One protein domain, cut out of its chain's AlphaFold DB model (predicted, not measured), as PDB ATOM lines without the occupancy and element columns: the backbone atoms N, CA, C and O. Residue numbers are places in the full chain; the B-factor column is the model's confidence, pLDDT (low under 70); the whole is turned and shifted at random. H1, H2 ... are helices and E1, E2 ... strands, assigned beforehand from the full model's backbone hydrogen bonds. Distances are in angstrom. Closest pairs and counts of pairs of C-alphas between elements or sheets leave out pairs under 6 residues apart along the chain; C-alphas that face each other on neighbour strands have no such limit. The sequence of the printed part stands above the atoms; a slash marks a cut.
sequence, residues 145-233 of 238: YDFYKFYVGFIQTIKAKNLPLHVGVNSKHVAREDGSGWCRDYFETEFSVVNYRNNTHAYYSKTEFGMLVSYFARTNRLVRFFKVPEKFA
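Overview. This is residues 145 to 233 of the 238 residues of an uncharacterized protein of Deferribacter autotrophicus (UniProt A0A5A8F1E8). A long, twisted hairpin of E1 and E2 makes the longest axis, its turn, residues 178 to 183, sticking out free. Toward its other end the short strand E3 pairs beside E2, and H1 and H2 cover one face of the sheet there, while the last stretch ends in the tiny helix H3, away from the sheet. The printed part has 89 residues with three named helices and three named strands, in the order H1 E1 E2 E3 H2 H3, the sheet running E1 E2 E3, antiparallel throughout. The class is mixed, helices and strands; the whole is loose, with a radius of gyration of the C-alphas of 15.8 A, and elongated, spanning 54 by 28 by 23 A.

Arrangement. The sheet is a meander, each strand the antiparallel neighbour of the one before: E1, residues 165 to 179, E2, residues 182 to 195, and E3, residues 200 to 205. E1 and E2 form a hairpin with directions 163 degrees apart; N 168 and O 192 are 2.8 A apart and N 184 and O 177 2.8 A, within hydrogen-bond range. E2 and E3 form a second hairpin, at 153 degrees, with N 193 and O 202 at 2.8 A. H1, residues 145 to 160, and H2, residues 206 to 219, are on the same face of the sheet, which gives two layers, helices on one face of a sheet. H1 lies over E1 and E2 at a height over the sheet of 10.5 A, along the strands, at 6 degrees to E1 on the local plane; its closest C-alphas to E1 are those of Ile 158 and Leu 165, 6.7 A apart. H2 lies over E3 at a height of 11.2 A and stands up from the sheet, its line rising 46 degrees. The closest C-alphas of E2 and H2 are those of Thr 189 and Lys 206, 5.9 A apart. H1 and H2 are close but not clearly touching, with Phe 154 and Val 213 their closest C-alphas at 7.2 A; they run the same way at a steep tilt of 41 degrees. H3, residues 230 to 233, is not on the sheet and is apart from H1 and H2. In H1 and H2 every O i to N i+4 pair is within hydrogen-bond range; H3 is too short for such a pair.

Along the chain. E1 measures 43.2 A from first to last C-alpha, E2 42.6 A and E3 16.9 A. H1 measures 22.3 A, beginning at C-alpha 145 (-14.259, -32.185, 29.950), and H2 20.4 A. H3 ends at C-alpha 233 (-22.322, -57.756, 38.267).

Size, cuts and confidence. The two C-alphas farthest apart, those of Ser 180 and Arg 221, are 54.1 A apart. The printed part has no cut. The link from H2 to H3 is short, and the other links are tight. The mean pLDDT of the printed part is 84.8; residues 219 to 233 are under 70.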
ATOM      1  N   TYR A 145     -14.511 -33.185  28.909       96.75
ATOM      2  CA  TYR A 145     -14.259 -32.185  29.950       96.75
ATOM      3  C   TYR A 145     -15.065 -32.417  31.225       96.75
ATOM      4  O   TYR A 145     -14.582 -32.107  32.317       96.75
ATOM      5  N   ASP A 146     -16.280 -32.940  31.101       96.06
ATOM      6  CA  ASP A 146     -17.140 -33.189  32.252       96.06
ATOM      7  C   ASP A 146     -16.561 -34.312  33.106       96.06
ATOM      8  O   ASP A 146     -16.452 -34.171  34.328       96.06
ATOM      9  N   PHE A 147     -16.081 -35.385  32.471       95.94
ATOM     10  CA  PHE A 147     -15.445 -36.466  33.209       95.94
ATOM     11  C   PHE A 147     -14.069 -36.087  33.762       95.94
ATOM     12  O   PHE A 147     -13.734 -36.485  34.879       95.94
ATOM     13  N   TYR A 148     -13.296 -35.261  33.050       97.19
ATOM     14  CA  TYR A 148     -12.059 -34.693  33.591       97.19
ATOM     15  C   TYR A 148     -12.320 -33.889  34.875       97.19
ATOM     16  O   TYR A 148     -11.668 -34.118  35.895       97.19
ATOM     17  N   LYS A 149     -13.309 -32.983  34.867       96.19
ATOM     18  CA  LYS A 149     -13.682 -32.192  36.056       96.19
ATOM     19  C   LYS A 149     -14.134 -33.085  37.209       96.19
ATOM     20  O   LYS A 149     -13.721 -32.868  38.349       96.19
ATOM     21  N   PHE A 150     -14.947 -34.098  36.912       94.25
ATOM     22  CA  PHE A 150     -15.386 -35.095  37.885       94.25
ATOM     23  C   PHE A 150     -14.203 -35.829  38.531       94.25
ATOM     24  O   PHE A 150     -14.110 -35.898  39.759       94.25
ATOM     25  N   TYR A 151     -13.264 -36.313  37.715       95.62
ATOM     26  CA  TYR A 151     -12.039 -36.957  38.179       95.62
ATOM     27  C   TYR A 151     -11.215 -36.026  39.077       95.62
ATOM     28  O   TYR A 151     -10.879 -36.399  40.200       95.62
ATOM     29  N   VAL A 152     -10.948 -34.790  38.640       95.94
ATOM     30  CA  VAL A 152     -10.181 -33.811  39.428       95.94
ATOM     31  C   VAL A 152     -10.841 -33.537  40.781       95.94
ATOM     32  O   VAL A 152     -10.151 -33.537  41.803       95.94
ATOM     33  N   GLY A 153     -12.166 -33.366  40.818       94.06
ATOM     34  CA  GLY A 153     -12.906 -33.178  42.069       94.06
ATOM     35  C   GLY A 153     -12.776 -34.371  43.022       94.06
ATOM     36  O   GLY A 153     -12.616 -34.203  44.238       94.06
ATOM     37  N   PHE A 154     -12.757 -35.592  42.485       93.56
ATOM     38  CA  PHE A 154     -12.524 -36.787  43.293       93.56
ATOM     39  C   PHE A 154     -11.089 -36.861  43.833       93.56
ATOM     40  O   PHE A 154     -10.901 -37.118  45.023       93.56
ATOM     41  N   ILE A 155     -10.078 -36.552  43.013       94.94
ATOM     42  CA  ILE A 155      -8.679 -36.477  43.464       94.94
ATOM     43  C   ILE A 155      -8.508 -35.437  44.578       94.94
ATOM     44  O   ILE A 155      -7.824 -35.692  45.570       94.94
ATOM     45  N   GLN A 156      -9.150 -34.274  44.456       94.06
ATOM     46  CA  GLN A 156      -9.146 -33.251  45.506       94.06
ATOM     47  C   GLN A 156      -9.799 -33.760  46.796       94.06
ATOM     48  O   GLN A 156      -9.270 -33.525  47.880       94.06
ATOM     49  N   THR A 157     -10.892 -34.518  46.690       90.31
ATOM     50  CA  THR A 157     -11.561 -35.135  47.846       90.31
ATOM     51  C   THR A 157     -10.667 -36.162  48.545       90.31
ATOM     52  O   THR A 157     -10.592 -36.161  49.774       90.31
ATOM     53  N   ILE A 158      -9.963 -37.010  47.783       90.06
ATOM     54  CA  ILE A 158      -8.977 -37.963  48.319       90.06
ATOM     55  C   ILE A 158      -7.924 -37.222  49.142       90.06
ATOM     56  O   ILE A 158      -7.678 -37.593  50.290       90.06
ATOM     57  N   LYS A 159      -7.356 -36.147  48.581       92.50
ATOM     58  CA  LYS A 159      -6.333 -35.332  49.250       92.50
ATOM     59  C   LYS A 159      -6.876 -34.654  50.508       92.50
ATOM     60  O   LYS A 159      -6.286 -34.792  51.572       92.50
ATOM     61  N   ALA A 160      -8.019 -33.977  50.409       90.38
ATOM     62  CA  ALA A 160      -8.612 -33.228  51.518       90.38
ATOM     63  C   ALA A 160      -8.999 -34.122  52.706       90.38
ATOM     64  O   ALA A 160      -8.888 -33.708  53.856       90.38
ATOM     65  N   LYS A 161      -9.437 -35.358  52.440       87.19
ATOM     66  CA  LYS A 161      -9.796 -36.335  53.478       87.19
ATOM     67  C   LYS A 161      -8.637 -37.258  53.880       87.19
ATOM     68  O   LYS A 161      -8.866 -38.186  54.651       87.19
ATOM     69  N   ASN A 162      -7.430 -37.037  53.349       88.69
ATOM     70  CA  ASN A 162      -6.257 -37.894  53.540       88.69
ATOM     71  C   ASN A 162      -6.575 -39.391  53.338       88.69
ATOM     72  O   ASN A 162      -6.225 -40.246  54.156       88.69
ATOM     73  N   LEU A 163      -7.330 -39.710  52.279       86.12
ATOM     74  CA  LEU A 163      -7.708 -41.093  51.996       86.12
ATOM     75  C   LEU A 163      -6.473 -41.860  51.497       86.12
ATOM     76  O   LEU A 163      -5.737 -41.330  50.665       86.12
ATOM     77  N   PRO A 164      -6.269 -43.123  51.916       89.62
ATOM     78  CA  PRO A 164      -5.132 -43.946  51.497       89.62
ATOM     79  C   PRO A 164      -5.342 -44.521  50.085       89.62
ATOM     80  O   PRO A 164      -5.149 -45.714  49.859       89.62
ATOM     81  N   LEU A 165      -5.802 -43.688  49.151       90.06
ATOM     82  CA  LEU A 165      -6.123 -44.051  47.777       90.06
ATOM     83  C   LEU A 165      -5.186 -43.331  46.810       90.06
ATOM     84  O   LEU A 165      -4.984 -42.123  46.913       90.06
ATOM     85  N   HIS A 166      -4.688 -44.064  45.825       92.69
ATOM     86  CA  HIS A 166      -4.093 -43.505  44.622       92.69
ATOM     87  C   HIS A 166      -4.952 -43.896  43.427       92.69
ATOM     88  O   HIS A 166      -5.372 -45.047  43.317       92.69
ATOM     89  N   VAL A 167      -5.221 -42.938  42.547       95.00
ATOM     90  CA  VAL A 167      -5.987 -43.173  41.325       95.00
ATOM     91  C   VAL A 167      -5.124 -42.766  40.142       95.00
ATOM     92  O   VAL A 167      -4.750 -41.600  40.032       95.00
ATOM     93  N   GLY A 168      -4.804 -43.730  39.286       95.31
ATOM     94  CA  GLY A 168      -4.217 -43.494  37.976       95.31
ATOM     95  C   GLY A 168      -5.304 -43.396  36.912       95.31
ATOM     96  O   GLY A 168      -6.400 -43.939  37.067       95.31
ATOM     97  N   VAL A 169      -4.994 -42.703  35.821       97.12
ATOM     98  CA  VAL A 169      -5.878 -42.559  34.666       97.12
ATOM     99  C   VAL A 169      -5.086 -42.811  33.390       97.12
ATOM    100  O   VAL A 169      -3.983 -42.292  33.230       97.12
ATOM    101  N   ASN A 170      -5.651 -43.616  32.500       95.44
ATOM    102  CA  ASN A 170      -5.060 -43.997  31.226       95.44
ATOM    103  C   ASN A 170      -6.092 -43.838  30.107       95.44
ATOM    104  O   ASN A 170      -7.297 -43.862  30.351       95.44
ATOM    105  N   SER A 171      -5.606 -43.698  28.878       96.38
ATOM    106  CA  SER A 171      -6.432 -43.788  27.674       96.38
ATOM    107  C   SER A 171      -6.161 -45.115  26.981       96.38
ATOM    108  O   SER A 171      -5.015 -45.566  26.906       96.38
ATOM    109  N   LYS A 172      -7.224 -45.729  26.473       95.75
ATOM    110  CA  LYS A 172      -7.188 -46.958  25.694       95.75
ATOM    111  C   LYS A 172      -7.797 -46.698  24.330       95.75
ATOM    112  O   LYS A 172      -8.935 -46.251  24.237       95.75
ATOM    113  N   HIS A 173      -7.048 -47.001  23.278       97.44
ATOM    114  CA  HIS A 173      -7.575 -47.014  21.914       97.44
ATOM    115  C   HIS A 173      -8.555 -48.180  21.764       97.44
ATOM    116  O   HIS A 173      -8.218 -49.311  22.121       97.44
ATOM    117  N   VAL A 174      -9.774 -47.901  21.299       97.62
ATOM    118  CA  VAL A 174     -10.850 -48.906  21.219       97.62
ATOM    119  C   VAL A 174     -11.338 -49.159  19.802       97.62
ATOM    120  O   VAL A 174     -11.812 -50.254  19.512       97.62
ATOM    121  N   ALA A 175     -11.225 -48.174  18.916       98.12
ATOM    122  CA  ALA A 175     -11.641 -48.312  17.531       98.12
ATOM    123  C   ALA A 175     -10.919 -47.302  16.641       98.12
ATOM    124  O   ALA A 175     -10.511 -46.229  17.090       98.12
ATOM    125  N   ARG A 176     -10.829 -47.640  15.357       98.12
ATOM    126  CA  ARG A 176     -10.419 -46.735  14.288       98.12
ATOM    127  C   ARG A 176     -11.391 -46.860  13.121       98.12
ATOM    128  O   ARG A 176     -11.759 -47.966  12.738       98.12
ATOM    129  N   GLU A 177     -11.773 -45.719  12.569       98.31
ATOM    130  CA  GLU A 177     -12.431 -45.597  11.270       98.31
ATOM    131  C   GLU A 177     -11.442 -44.967  10.290       98.31
ATOM    132  O   GLU A 177     -10.870 -43.916  10.583       98.31
ATOM    133  N   ASP A 178     -11.260 -45.589   9.131       97.88
ATOM    134  CA  ASP A 178     -10.415 -45.070   8.059       97.88
ATOM    135  C   ASP A 178     -11.268 -44.713   6.843       97.88
ATOM    136  O   ASP A 178     -12.201 -45.426   6.468       97.88
ATOM    137  N   GLY A 179     -10.909 -43.612   6.193       95.31
ATOM    138  CA  GLY A 179     -11.436 -43.220   4.899       95.31
ATOM    139  C   GLY A 179     -10.334 -42.678   3.997       95.31
ATOM    140  O   GLY A 179      -9.169 -42.558   4.377       95.31
ATOM    141  N   SER A 180     -10.695 -42.343   2.758       93.94
ATOM    142  CA  SER A 180      -9.735 -41.746   1.829       93.94
ATOM    143  C   SER A 180      -9.334 -40.352   2.320       93.94
ATOM    144  O   SER A 180     -10.154 -39.433   2.315       93.94
ATOM    145  N   GLY A 181      -8.089 -40.207   2.778       93.81
ATOM    146  CA  GLY A 181      -7.549 -38.937   3.266       93.81
ATOM    147  C   GLY A 181      -8.011 -38.532   4.668       93.81
ATOM    148  O   GLY A 181      -7.791 -37.390   5.055       93.81
ATOM    149  N   TRP A 182      -8.628 -39.421   5.448       97.50
ATOM    150  CA  TRP A 182      -8.951 -39.144   6.848       97.50
ATOM    151  C   TRP A 182      -8.973 -40.420   7.685       97.50
ATOM    152  O   TRP A 182      -9.235 -41.508   7.178       97.50
ATOM    153  N   CYS A 183      -8.735 -40.280   8.983       98.06
ATOM    154  CA  CYS A 183      -8.997 -41.334   9.950       98.06
ATOM    155  C   CYS A 183      -9.560 -40.749  11.244       98.06
ATOM    156  O   CYS A 183      -9.401 -39.563  11.551       98.06
ATOM    157  N   ARG A 184     -10.248 -41.588  12.010       98.56
ATOM    158  CA  ARG A 184     -10.786 -41.236  13.316       98.56
ATOM    159  C   ARG A 184     -10.488 -42.344  14.308       98.56
ATOM    160  O   ARG A 184     -10.960 -43.464  14.158       98.56
ATOM    161  N   ASP A 185      -9.721 -42.003  15.330       98.62
ATOM    162  CA  ASP A 185      -9.385 -42.875  16.446       98.62
ATOM    163  C   ASP A 185     -10.310 -42.584  17.628       98.62
ATOM    164  O   ASP A 185     -10.445 -41.430  18.043       98.62
ATOM    165  N   TYR A 186     -10.924 -43.625  18.184       98.56
ATOM    166  CA  TYR A 186     -11.767 -43.546  19.373       98.56
ATOM    167  C   TYR A 186     -11.052 -44.136  20.576       98.56
ATOM    168  O   TYR A 186     -10.356 -45.152  20.482       98.56
ATOM    169  N   PHE A 187     -11.269 -43.503  21.722       98.31
ATOM    170  CA  PHE A 187     -10.600 -43.852  22.960       98.31
ATOM    171  C   PHE A 187     -11.585 -43.922  24.119       98.31
ATOM    172  O   PHE A 187     -12.539 -43.146  24.199       98.31
ATOM    173  N   GLU A 188     -11.298 -44.820  25.053       96.94
ATOM    174  CA  GLU A 188     -11.962 -44.892  26.347       96.94
ATOM    175  C   GLU A 188     -10.974 -44.580  27.471       96.94
ATOM    176  O   GLU A 188      -9.813 -44.994  27.442       96.94
ATOM    177  N   THR A 189     -11.444 -43.850  28.482       96.75
ATOM    178  CA  THR A 189     -10.667 -43.575  29.692       96.75
ATOM    179  C   THR A 189     -10.804 -44.733  30.682       96.75
ATOM    180  O   THR A 189     -11.917 -45.093  31.079       96.75
ATOM    181  N   GLU A 190      -9.672 -45.272  31.127       95.44
ATOM    182  CA  GLU A 190      -9.576 -46.329  32.135       95.44
ATOM    183  C   GLU A 190      -8.899 -45.806  33.408       95.44
ATOM    184  O   GLU A 190      -7.998 -44.965  33.365       95.44
ATOM    185  N   PHE A 191      -9.322 -46.327  34.558       95.56
ATOM    186  CA  PHE A 191      -8.832 -45.911  35.869       95.56
ATOM    187  C   PHE A 191      -8.192 -47.081  36.589       95.56
ATOM    188  O   PHE A 191      -8.774 -48.161  36.652       95.56
ATOM    189  N   SER A 192      -7.037 -46.852  37.199       94.62
ATOM    190  CA  SER A 192      -6.477 -47.754  38.201       94.62
ATOM    191  C   SER A 192      -6.693 -47.147  39.578       94.62
ATOM    192  O   SER A 192      -6.456 -45.961  39.784       94.62
ATOM    193  N   VAL A 193      -7.161 -47.936  40.540       93.44
ATOM    194  CA  VAL A 193      -7.305 -47.491  41.930       93.44
ATOM    195  C   VAL A 193      -6.518 -48.427  42.823       93.44
ATOM    196  O   VAL A 193      -6.804 -49.624  42.898       93.44
ATOM    197  N   VAL A 194      -5.539 -47.862  43.518       91.88
ATOM    198  CA  VAL A 194      -4.750 -48.534  44.546       91.88
ATOM    199  C   VAL A 194      -5.211 -48.032  45.903       91.88
ATOM    200  O   VAL A 194      -5.314 -46.829  46.133       91.88
ATOM    201  N   ASN A 195      -5.467 -48.957  46.816       88.81
ATOM    202  CA  ASN A 195      -5.759 -48.657  48.203       88.81
ATOM    203  C   ASN A 195      -4.664 -49.212  49.103       88.81
ATOM    204  O   ASN A 195      -4.533 -50.422  49.282       88.81
ATOM    205  N   TYR A 196      -3.915 -48.311  49.722       88.12
ATOM    206  CA  TYR A 196      -2.768 -48.663  50.549       88.12
ATOM    207  C   TYR A 196      -3.158 -49.235  51.911       88.12
ATOM    208  O   TYR A 196      -2.347 -49.901  52.544       88.12
ATOM    209  N   ARG A 197      -4.400 -49.033  52.373       85.25
ATOM    210  CA  ARG A 197      -4.837 -49.549  53.681       85.25
ATOM    211  C   ARG A 197      -4.948 -51.072  53.708       85.25
ATOM    212  O   ARG A 197      -4.728 -51.680  54.747       85.25
ATOM    213  N   ASN A 198      -5.359 -51.670  52.597       83.56
ATOM    214  CA  ASN A 198      -5.592 -53.111  52.467       83.56
ATOM    215  C   ASN A 198      -4.815 -53.727  51.291       83.56
ATOM    216  O   ASN A 198      -5.065 -54.876  50.942       83.56
ATOM    217  N   ASN A 199      -3.907 -52.957  50.684       84.81
ATOM    218  CA  ASN A 199      -3.082 -53.345  49.546       84.81
ATOM    219  C   ASN A 199      -3.879 -53.900  48.346       84.81
ATOM    220  O   ASN A 199      -3.439 -54.833  47.676       84.81
ATOM    221  N   THR A 200      -5.074 -53.360  48.076       86.50
ATOM    222  CA  THR A 200      -5.879 -53.772  46.914       86.50
ATOM    223  C   THR A 200      -5.643 -52.864  45.719       86.50
ATOM    224  O   THR A 200      -5.587 -51.644  45.869       86.50
ATOM    225  N   HIS A 201      -5.604 -53.457  44.529       91.06
ATOM    226  CA  HIS A 201      -5.498 -52.764  43.251       91.06
ATOM    227  C   HIS A 201      -6.609 -53.254  42.318       91.06
ATOM    228  O   HIS A 201      -6.819 -54.461  42.191       91.06
ATOM    229  N   ALA A 202      -7.336 -52.332  41.693       89.31
ATOM    230  CA  ALA A 202      -8.399 -52.647  40.747       89.31
ATOM    231  C   ALA A 202      -8.406 -51.661  39.574       89.31
ATOM    232  O   ALA A 202      -7.985 -50.513  39.721       89.31
ATOM    233  N   TYR A 203      -8.918 -52.122  38.435       92.00
ATOM    234  CA  TYR A 203      -9.113 -51.321  37.232       92.00
ATOM    235  C   TYR A 203     -10.602 -51.114  36.982       92.00
ATOM    236  O   TYR A 203     -11.405 -52.004  37.265       92.00
ATOM    237  N   TYR A 204     -10.956 -49.946  36.462       92.69
ATOM    238  CA  TYR A 204     -12.335 -49.542  36.235       92.69
ATOM    239  C   TYR A 204     -12.465 -48.870  34.874       92.69
ATOM    240  O   TYR A 204     -11.680 -47.981  34.532       92.69
ATOM    241  N   SER A 205     -13.506 -49.238  34.134       93.38
ATOM    242  CA  SER A 205     -14.025 -48.393  33.058       93.38
ATOM    243  C   SER A 205     -14.524 -47.055  33.615       93.38
ATOM    244  O   SER A 205     -14.813 -46.922  34.811       93.38
ATOM    245  N   LYS A 206     -14.709 -46.062  32.741       93.38
ATOM    246  CA  LYS A 206     -15.342 -44.778  33.079       93.38
ATOM    247  C   LYS A 206     -16.646 -44.948  33.878       93.38
ATOM    248  O   LYS A 206     -16.839 -44.293  34.903       93.38
ATOM    249  N   THR A 207     -17.526 -45.843  33.429       92.75
ATOM    250  CA  THR A 207     -18.830 -46.096  34.061       92.75
ATOM    251  C   THR A 207     -18.676 -46.693  35.459       92.75
ATOM    252  O   THR A 207     -19.260 -46.179  36.415       92.75
ATOM    253  N   GLU A 208     -17.856 -47.738  35.606       92.62
ATOM    254  CA  GLU A 208     -17.621 -48.383  36.905       92.62
ATOM    255  C   GLU A 208     -16.941 -47.421  37.892       92.62
ATOM    256  O   GLU A 208     -17.296 -47.385  39.073       92.62
ATOM    257  N   PHE A 209     -16.017 -46.583  37.411       93.44
ATOM    258  CA  PHE A 209     -15.374 -45.554  38.221       93.44
ATOM    259  C   PHE A 209     -16.378 -44.491  38.694       93.44
ATOM    260  O   PHE A 209     -16.398 -44.136  39.873       93.44
ATOM    261  N   GLY A 210     -17.275 -44.029  37.818       91.75
ATOM    262  CA  GLY A 210     -18.346 -43.098  38.189       91.75
ATOM    263  C   GLY A 210     -19.261 -43.647  39.293       91.75
ATOM    264  O   GLY A 210     -19.604 -42.931  40.243       91.75
ATOM    265  N   MET A 211     -19.605 -44.938  39.218       88.81
ATOM    266  CA  MET A 211     -20.373 -45.630  40.260       88.81
ATOM    267  C   MET A 211     -19.600 -45.714  41.580       88.81
ATOM    268  O   MET A 211     -20.159 -45.417  42.639       88.81
ATOM    269  N   LEU A 212     -18.312 -46.068  41.521       85.88
ATOM    270  CA  LEU A 212     -17.429 -46.147  42.684       85.88
ATOM    271  C   LEU A 212     -17.362 -44.805  43.430       85.88
ATOM    272  O   LEU A 212     -17.595 -44.747  44.638       85.88
ATOM    273  N   VAL A 213     -17.097 -43.714  42.711       87.00
ATOM    274  CA  VAL A 213     -17.013 -42.360  43.281       87.00
ATOM    275  C   VAL A 213     -18.352 -41.922  43.884       87.00
ATOM    276  O   VAL A 213     -18.393 -41.402  45.001       87.00
ATOM    277  N   SER A 214     -19.467 -42.192  43.196       83.31
ATOM    278  CA  SER A 214     -20.814 -41.877  43.698       83.31
ATOM    279  C   SER A 214     -21.139 -42.622  44.997       83.31
ATOM    280  O   SER A 214     -21.748 -42.062  45.911       83.31
ATOM    281  N   TYR A 215     -20.707 -43.879  45.110       80.12
ATOM    282  CA  TYR A 215     -20.846 -44.667  46.332       80.12
ATOM    283  C   TYR A 215     -20.018 -44.089  47.492       80.12
ATOM    284  O   TYR A 215     -20.520 -43.982  48.618       80.12
ATOM    285  N   PHE A 216     -18.783 -43.651  47.222       75.62
ATOM    286  CA  PHE A 216     -17.943 -42.974  48.216       75.62
ATOM    287  C   PHE A 216     -18.576 -41.680  48.736       75.62
ATOM    288  O   PHE A 216     -18.562 -41.439  49.945       75.62
ATOM    289  N   ALA A 217     -19.165 -40.870  47.853       75.12
ATOM    290  CA  ALA A 217     -19.797 -39.608  48.231       75.12
ATOM    291  C   ALA A 217     -20.984 -39.799  49.195       75.12
ATOM    292  O   ALA A 217     -21.170 -39.000  50.108       75.12
ATOM    293  N   ARG A 218     -21.770 -40.873  49.025       72.31
ATOM    294  CA  ARG A 218     -22.988 -41.124  49.820       72.31
ATOM    295  C   ARG A 218     -22.727 -41.721  51.195       72.31
ATOM    296  O   ARG A 218     -23.504 -41.495  52.115       72.31
ATOM    297  N   THR A 219     -21.698 -42.549  51.333       66.38
ATOM    298  CA  THR A 219     -21.606 -43.436  52.499       66.38
ATOM    299  C   THR A 219     -20.760 -42.882  53.639       66.38
ATOM    300  O   THR A 219     -20.897 -43.387  54.751       66.38
ATOM    301  N   ASN A 220     -19.872 -41.900  53.402       57.75
ATOM    302  CA  ASN A 220     -18.837 -41.429  54.350       57.75
ATOM    303  C   ASN A 220     -18.033 -42.561  55.045       57.75
ATOM    304  O   ASN A 220     -17.214 -42.306  55.926       57.75
ATOM    305  N   ARG A 221     -18.230 -43.822  54.644       54.97
ATOM    306  CA  ARG A 221     -17.614 -45.010  55.214       54.97
ATOM    307  C   ARG A 221     -16.430 -45.353  54.340       54.97
ATOM    308  O   ARG A 221     -16.559 -45.904  53.250       54.97
ATOM    309  N   LEU A 222     -15.265 -45.002  54.865       50.84
ATOM    310  CA  LEU A 222     -13.975 -45.471  54.396       50.84
ATOM    311  C   LEU A 222     -14.006 -46.998  54.234       50.84
ATOM    312  O   LEU A 222     -14.091 -47.730  55.216       50.84
ATOM    313  N   VAL A 223     -13.843 -47.451  52.992       52.97
ATOM    314  CA  VAL A 223     -12.932 -48.558  52.692       52.97
ATOM    315  C   VAL A 223     -13.256 -49.854  53.448       52.97
ATOM    316  O   VAL A 223     -12.495 -50.311  54.296       52.97
ATOM    317  N   ARG A 224     -14.390 -50.486  53.131       47.19
ATOM    318  CA  ARG A 224     -14.575 -51.918  53.446       47.19
ATOM    319  C   ARG A 224     -14.735 -52.828  52.237       47.19
ATOM    320  O   ARG A 224     -14.628 -54.033  52.409       47.19
ATOM    321  N   PHE A 225     -14.893 -52.296  51.028       47.97
ATOM    322  CA  PHE A 225     -15.092 -53.140  49.853       47.97
ATOM    323  C   PHE A 225     -14.357 -52.576  48.634       47.97
ATOM    324  O   PHE A 225     -14.869 -51.716  47.929       47.97
ATOM    325  N   PHE A 226     -13.148 -53.093  48.387       47.97
ATOM    326  CA  PHE A 226     -12.567 -53.178  47.041       47.97
ATOM    327  C   PHE A 226     -12.871 -54.566  46.468       47.97
ATOM    328  O   PHE A 226     -12.000 -55.378  46.191       47.97
ATOM    329  N   LYS A 227     -14.160 -54.847  46.351       44.31
ATOM    330  CA  LYS A 227     -14.745 -55.550  45.219       44.31
ATOM    331  C   LYS A 227     -15.934 -54.678  44.866       44.31
ATOM    332  O   LYS A 227     -16.638 -54.237  45.779       44.31
ATOM    333  N   VAL A 228     -16.124 -54.377  43.584       43.66
ATOM    334  CA  VAL A 228     -17.420 -53.890  43.097       43.66
ATOM    335  C   VAL A 228     -18.484 -54.713  43.832       43.66
ATOM    336  O   VAL A 228     -18.336 -55.939  43.852       43.66
ATOM    337  N   PRO A 229     -19.463 -54.104  44.532       39.66
ATOM    338  CA  PRO A 229     -20.505 -54.888  45.174       39.66
ATOM    339  C   PRO A 229     -21.028 -55.872  44.134       39.66
ATOM    340  O   PRO A 229     -21.363 -55.439  43.033       39.66
ATOM    341  N   GLU A 230     -21.107 -57.166  44.450       44.03
ATOM    342  CA  GLU A 230     -21.688 -58.182  43.552       44.03
ATOM    343  C   GLU A 230     -23.060 -57.741  42.995       44.03
ATOM    344  O   GLU A 230     -23.472 -58.164  41.922       44.03
ATOM    345  N   LYS A 231     -23.712 -56.770  43.652       41.16
ATOM    346  CA  LYS A 231     -24.894 -56.035  43.187       41.16
ATOM    347  C   LYS A 231     -24.760 -55.254  41.866       41.16
ATOM    348  O   LYS A 231     -25.789 -54.826  41.361       41.16
ATOM    349  N   PHE A 232     -23.569 -55.068  41.292       41.47
ATOM    350  CA  PHE A 232     -23.397 -54.455  39.961       41.47
ATOM    351  C   PHE A 232     -22.895 -55.435  38.888       41.47
ATOM    352  O   PHE A 232     -22.810 -55.063  37.722       41.47
ATOM    353  N   ALA A 233     -22.646 -56.705  39.239       38.03
ATOM    354  CA  ALA A 233     -22.322 -57.756  38.267       38.03
ATOM    355  C   ALA A 233     -23.517 -58.143  37.367       38.03
ATOM    356  O   ALA A 233     -23.352 -58.881  36.403       38.03
TER     357      ALA A 233